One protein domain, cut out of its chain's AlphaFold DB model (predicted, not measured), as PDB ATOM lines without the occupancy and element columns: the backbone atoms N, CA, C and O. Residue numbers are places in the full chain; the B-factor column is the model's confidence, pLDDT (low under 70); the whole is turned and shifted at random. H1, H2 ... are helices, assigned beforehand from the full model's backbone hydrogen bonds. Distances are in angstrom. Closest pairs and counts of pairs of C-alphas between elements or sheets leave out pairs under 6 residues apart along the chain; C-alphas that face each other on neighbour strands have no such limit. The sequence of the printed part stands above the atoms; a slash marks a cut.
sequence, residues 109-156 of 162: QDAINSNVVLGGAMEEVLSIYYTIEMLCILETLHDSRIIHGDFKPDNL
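Overview. This is residues 109 to 156 of the 162 residues of the protein "mitotic checkpoint serine/threonine-protein kinase BUB1-like" of Capsicum annuum (UniProt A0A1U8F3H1). The printed part is a long, narrow, loose loop: short helix H1 starts one long side, long helix H2 runs back as the other side, and residues 144 to 156 fold back toward H1. The first and last C-alphas, of Gln 109 and Leu 156, are 7.8 A apart, nearly closing the loop. The 48 printed residues have two named helices, H1 then H2, and no named strand; the class is all helix. The whole is loose, with a radius of gyration of the C-alphas of 12.9 A and spans of 40 by 20 by 8 A.

Arrangement. H1, residues 109 to 117, and H2, residues 124 to 143, are apart, with no C-alpha of the one within 8 A of the other. A short link of 6 residues joins them. In H2 every O i to N i+4 pair is within hydrogen-bond range; in H1, 4 of 5 are.

Along the chain. H1 begins at C-alpha 109, (130.212, 138.108, 132.354), and is 12.4 A long. H2 is 28.4 A long and ends at C-alpha 143, (129.130, 115.324, 120.743).

Size, cuts and confidence. The C-alphas farthest apart, of Gly 119 and Arg 145, are 40.5 A apart. Residues 139 to 145, of which 139 to 143 belong to H2, stand free. The printed part has no cut, and no printed residue has a pLDDT under 70.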
ATOM      1  N   GLN A 109     129.275 137.013 132.109       90.81
ATOM      2  CA  GLN A 109     130.212 138.108 132.354       90.81
ATOM      3  C   GLN A 109     129.583 139.236 133.185       90.81
ATOM      4  O   GLN A 109     130.237 139.749 134.093       90.81
ATOM      5  N   ASP A 110     128.324 139.596 132.918       89.50
ATOM      6  CA  ASP A 110     127.608 140.619 133.689       89.50
ATOM      7  C   ASP A 110     127.428 140.187 135.152       89.50
ATOM      8  O   ASP A 110     127.679 140.979 136.061       89.50
ATOM      9  N   ALA A 111     127.086 138.916 135.391       88.75
ATOM     10  CA  ALA A 111     126.963 138.359 136.741       88.75
ATOM     11  C   ALA A 111     128.307 138.266 137.486       88.75
ATOM     12  O   ALA A 111     128.373 138.477 138.699       88.75
ATOM     13  N   ILE A 112     129.403 137.963 136.787       88.38
ATOM     14  CA  ILE A 112     130.748 138.008 137.377       88.38
ATOM     15  C   ILE A 112     131.086 139.450 137.768       88.38
ATOM     16  O   ILE A 112     131.475 139.718 138.907       88.38
ATOM     17  N   ASN A 113     130.874 140.396 136.852       88.56
ATOM     18  CA  ASN A 113     131.204 141.801 137.063       88.56
ATOM     19  C   ASN A 113     130.367 142.444 138.179       88.56
ATOM     20  O   ASN A 113     130.890 143.282 138.913       88.56
ATOM     21  N   SER A 114     129.104 142.045 138.362       86.38
ATOM     22  CA  SER A 114     128.265 142.585 139.439       86.38
ATOM     23  C   SER A 114     128.816 142.271 140.832       86.38
ATOM     24  O   SER A 114     128.697 143.100 141.729       86.38
ATOM     25  N   ASN A 115     129.466 141.117 141.016       81.94
ATOM     26  CA  ASN A 115     130.103 140.764 142.289       81.94
ATOM     27  C   ASN A 115     131.357 141.611 142.548       81.94
ATOM     28  O   ASN A 115     131.552 142.094 143.664       81.94
ATOM     29  N   VAL A 116     132.145 141.880 141.500       78.75
ATOM     30  CA  VAL A 116     133.334 142.747 141.588       78.75
ATOM     31  C   VAL A 116     132.950 144.163 142.016       78.75
ATOM     32  O   VAL A 116     133.607 144.748 142.875       78.75
ATOM     33  N   VAL A 117     131.852 144.703 141.474       75.25
ATOM     34  CA  VAL A 117     131.321 146.022 141.865       75.25
ATOM     35  C   VAL A 117     130.892 146.056 143.336       75.25
ATOM     36  O   VAL A 117     131.056 147.080 143.996       75.25
ATOM     37  N   LEU A 118     130.396 144.938 143.871       75.56
ATOM     38  CA  LEU A 118     130.043 144.784 145.287       75.56
ATOM     39  C   LEU A 118     131.261 144.526 146.195       75.56
ATOM     40  O   LEU A 118     131.097 144.321 147.396       75.56
ATOM     41  N   GLY A 119     132.480 144.572 145.646       71.81
ATOM     42  CA  GLY A 119     133.728 144.420 146.391       71.81
ATOM     43  C   GLY A 119     134.124 142.970 146.668       71.81
ATOM     44  O   GLY A 119     134.954 142.733 147.545       71.81
ATOM     45  N   GLY A 120     133.550 142.003 145.945       80.06
ATOM     46  CA  GLY A 120     133.794 140.576 146.146       80.06
ATOM     47  C   GLY A 120     134.024 139.796 144.851       80.06
ATOM     48  O   GLY A 120     133.868 140.299 143.741       80.06
ATOM     49  N   ALA A 121     134.406 138.531 145.001       82.19
ATOM     50  CA  ALA A 121     134.326 137.551 143.922       82.19
ATOM     51  C   ALA A 121     132.945 136.880 143.943       82.19
ATOM     52  O   ALA A 121     132.250 136.909 144.960       82.19
ATOM     53  N   MET A 122     132.552 136.261 142.829       87.50
ATOM     54  CA  MET A 122     131.389 135.373 142.820       87.50
ATOM     55  C   MET A 122     131.589 134.256 143.854       87.50
ATOM     56  O   MET A 122     132.690 133.721 143.973       87.50
ATOM     57  N   GLU A 123     130.531 133.897 144.587       90.44
ATOM     58  CA  GLU A 123     130.590 132.796 145.551       90.44
ATOM     59  C   GLU A 123     131.107 131.509 144.893       90.44
ATOM     60  O   GLU A 123     130.779 131.195 143.744       90.44
ATOM     61  N   GLU A 124     131.903 130.738 145.632       92.31
ATOM     62  CA  GLU A 124     132.519 129.508 145.127       92.31
ATOM     63  C   GLU A 124     131.466 128.509 144.630       92.31
ATOM     64  O   GLU A 124     131.621 127.923 143.562       92.31
ATOM     65  N   VAL A 125     130.340 128.389 145.341       93.19
ATOM     66  CA  VAL A 125     129.221 127.512 144.959       93.19
ATOM     67  C   VAL A 125     128.645 127.898 143.594       93.19
ATOM     68  O   VAL A 125     128.419 127.028 142.753       93.19
ATOM     69  N   LEU A 126     128.453 129.196 143.338       91.31
ATOM     70  CA  LEU A 126     127.983 129.693 142.041       91.31
ATOM     71  C   LEU A 126     129.042 129.503 140.952       91.31
ATOM     72  O   LEU A 126     128.711 129.134 139.826       91.31
ATOM     73  N   SER A 127     130.314 129.700 141.293       92.19
ATOM     74  CA  SER A 127     131.433 129.495 140.371       92.19
ATOM     75  C   SER A 127     131.523 128.033 139.919       92.19
ATOM     76  O   SER A 127     131.649 127.762 138.724       92.19
ATOM     77  N   ILE A 128     131.385 127.085 140.852       94.94
ATOM     78  CA  ILE A 128     131.330 125.646 140.559       94.94
ATOM     79  C   ILE A 128     130.101 125.329 139.703       94.94
ATOM     80  O   ILE A 128     130.231 124.651 138.686       94.94
ATOM     81  N   TYR A 129     128.928 125.857 140.067       94.12
ATOM     82  CA  TYR A 129     127.689 125.650 139.315       94.12
ATOM     83  C   TYR A 129     127.822 126.085 137.848       94.12
ATOM     84  O   TYR A 129     127.600 125.280 136.945       94.12
ATOM     85  N   TYR A 130     128.253 127.324 137.590       93.25
ATOM     86  CA  TYR A 130     128.417 127.810 136.218       93.25
ATOM     87  C   TYR A 130     129.535 127.088 135.464       93.25
ATOM     88  O   TYR A 130     129.413 126.887 134.260       93.25
ATOM     89  N   THR A 131     130.590 126.644 136.154       95.19
ATOM     90  CA  THR A 131     131.634 125.814 135.537       95.19
ATOM     91  C   THR A 131     131.060 124.485 135.044       95.19
ATOM     92  O   THR A 131     131.344 124.087 133.917       95.19
ATOM     93  N   ILE A 132     130.216 123.822 135.843       95.62
ATOM     94  CA  ILE A 132     129.541 122.580 135.439       95.62
ATOM     95  C   ILE A 132     128.637 122.835 134.228       95.62
ATOM     96  O   ILE A 132     128.760 122.129 133.230       95.62
ATOM     97  N   GLU A 133     127.798 123.874 134.262       93.81
ATOM     98  CA  GLU A 133     126.926 124.223 133.128       93.81
ATOM     99  C   GLU A 133     127.735 124.508 131.851       93.81
ATOM    100  O   GLU A 133     127.385 124.032 130.770       93.81
ATOM    101  N   MET A 134     128.856 125.228 131.960       94.75
ATOM    102  CA  MET A 134     129.757 125.486 130.833       94.75
ATOM    103  C   MET A 134     130.345 124.199 130.247       94.75
ATOM    104  O   MET A 134     130.403 124.057 129.024       94.75
ATOM    105  N   LEU A 135     130.770 123.266 131.101       96.44
ATOM    106  CA  LEU A 135     131.302 121.974 130.670       96.44
ATOM    107  C   LEU A 135     130.226 121.126 129.986       96.44
ATOM    108  O   LEU A 135     130.493 120.590 128.913       96.44
ATOM    109  N   CYS A 136     129.006 121.078 130.530       95.31
ATOM    110  CA  CYS A 136     127.883 120.377 129.905       95.31
ATOM    111  C   CYS A 136     127.525 120.969 128.532       95.31
ATOM    112  O   CYS A 136     127.307 120.228 127.578       95.31
ATOM    113  N   ILE A 137     127.521 122.302 128.389       95.50
ATOM    114  CA  ILE A 137     127.291 122.954 127.088       95.50
ATOM    115  C   ILE A 137     128.362 122.538 126.070       95.50
ATOM    116  O   ILE A 137     128.035 122.246 124.916       95.50
ATOM    117  N   LEU A 138     129.637 122.512 126.474       96.75
ATOM    118  CA  LEU A 138     130.738 122.099 125.602       96.75
ATOM    119  C   LEU A 138     130.652 120.622 125.213       96.75
ATOM    120  O   LEU A 138     130.876 120.301 124.048       96.75
ATOM    121  N   GLU A 139     130.312 119.746 126.155       97.12
ATOM    122  CA  GLU A 139     130.098 118.318 125.913       97.12
ATOM    123  C   GLU A 139     129.013 118.105 124.847       97.12
ATOM    124  O   GLU A 139     129.303 117.555 123.782       97.12
ATOM    125  N   THR A 140     127.819 118.680 125.037       97.06
ATOM    126  CA  THR A 140     126.715 118.598 124.064       97.06
ATOM    127  C   THR A 140     127.111 119.123 122.673       97.06
ATOM    128  O   THR A 140     126.751 118.535 121.643       97.06
ATOM    129  N   LEU A 141     127.852 120.238 122.603       97.06
ATOM    130  CA  LEU A 141     128.323 120.797 121.331       97.06
ATOM    131  C   LEU A 141     129.301 119.854 120.622       97.06
ATOM    132  O   LEU A 141     129.147 119.589 119.423       97.06
ATOM    133  N   HIS A 142     130.294 119.345 121.349       97.38
ATOM    134  CA  HIS A 142     131.331 118.485 120.791       97.38
ATOM    135  C   HIS A 142     130.779 117.123 120.359       97.38
ATOM    136  O   HIS A 142     131.122 116.661 119.264       97.38
ATOM    137  N   ASP A 143     129.850 116.546 121.119       97.31
ATOM    138  CA  ASP A 143     129.130 115.324 120.743       97.31
ATOM    139  C   ASP A 143     128.326 115.521 119.452       97.31
ATOM    140  O   ASP A 143     128.316 114.665 118.561       97.31
ATOM    141  N   SER A 144     127.767 116.719 119.269       96.69
ATOM    142  CA  SER A 144     127.074 117.139 118.043       96.69
ATOM    143  C   SER A 144     128.010 117.526 116.888       96.69
ATOM    144  O   SER A 144     127.554 117.976 115.825       96.69
ATOM    145  N   ARG A 145     129.327 117.354 117.060       97.12
ATOM    146  CA  ARG A 145     130.375 117.741 116.098       97.12
ATOM    147  C   ARG A 145     130.310 119.227 115.726       97.12
ATOM    148  O   ARG A 145     130.464 119.584 114.554       97.12
ATOM    149  N   ILE A 146     130.039 120.085 116.706       97.00
ATOM    150  CA  ILE A 146     130.011 121.543 116.569       97.00
ATOM    151  C   ILE A 146     131.066 122.135 117.501       97.00
ATOM    152  O   ILE A 146     131.135 121.799 118.677       97.00
ATOM    153  N   ILE A 147     131.878 123.048 116.974       96.50
ATOM    154  CA  ILE A 147     132.836 123.834 117.755       96.50
ATOM    155  C   ILE A 147     132.309 125.269 117.788       96.50
ATOM    156  O   ILE A 147     132.102 125.860 116.729       96.50
ATOM    157  N   HIS A 148     132.081 125.831 118.982       94.56
ATOM    158  CA  HIS A 148     131.555 127.198 119.124       94.56
ATOM    159  C   HIS A 148     132.526 128.255 118.568       94.56
ATOM    160  O   HIS A 148     132.109 129.237 117.963       94.56
ATOM    161  N   GLY A 149     133.834 128.062 118.767       92.56
ATOM    162  CA  GLY A 149     134.893 128.938 118.244       92.56
ATOM    163  C   GLY A 149     135.101 130.251 119.010       92.56
ATOM    164  O   GLY A 149     136.167 130.841 118.894       92.56
ATOM    165  N   ASP A 150     134.126 130.679 119.816       93.25
ATOM    166  CA  ASP A 150     134.210 131.882 120.665       93.25
ATOM    167  C   ASP A 150     133.551 131.649 122.043       93.25
ATOM    168  O   ASP A 150     132.591 132.318 122.421       93.25
ATOM    169  N   PHE A 151     133.930 130.568 122.734       94.19
ATOM    170  CA  PHE A 151     133.287 130.153 123.989       94.19
ATOM    171  C   PHE A 151     133.875 130.909 125.191       94.19
ATOM    172  O   PHE A 151     134.995 130.628 125.615       94.19
ATOM    173  N   LYS A 152     133.127 131.887 125.712       92.19
ATOM    174  CA  LYS A 152     133.555 132.818 126.771       92.19
ATOM    175  C   LYS A 152     132.346 133.410 127.524       92.19
ATOM    176  O   LYS A 152     131.237 133.362 126.984       92.19
ATOM    177  N   PRO A 153     132.521 133.960 128.744       89.19
ATOM    178  CA  PRO A 153     131.409 134.362 129.615       89.19
ATOM    179  C   PRO A 153     130.443 135.412 129.042       89.19
ATOM    180  O   PRO A 153     129.272 135.419 129.405       89.19
ATOM    181  N   ASP A 154     130.889 136.282 128.136       90.06
ATOM    182  CA  ASP A 154     130.046 137.289 127.474       90.06
ATOM    183  C   ASP A 154     129.135 136.703 126.382       90.06
ATOM    184  O   ASP A 154     128.134 137.315 126.022       90.06
ATOM    185  N   ASN A 155     129.421 135.490 125.899       90.38
ATOM    186  CA  ASN A 155     128.569 134.767 124.948       90.38
ATOM    187  C   ASN A 155     127.618 133.766 125.634       90.38
ATOM    188  O   ASN A 155     126.895 133.033 124.958       90.38
ATOM    189  N   LEU A 156     127.605 133.719 126.970       91.06
ATOM    190  CA  LEU A 156     126.751 132.831 127.756       91.06
ATOM    191  C   LEU A 156     125.642 133.643 128.417       91.06
ATOM    192  O   LEU A 156     125.904 134.455 129.299       91.06
TER     193      LEU A 156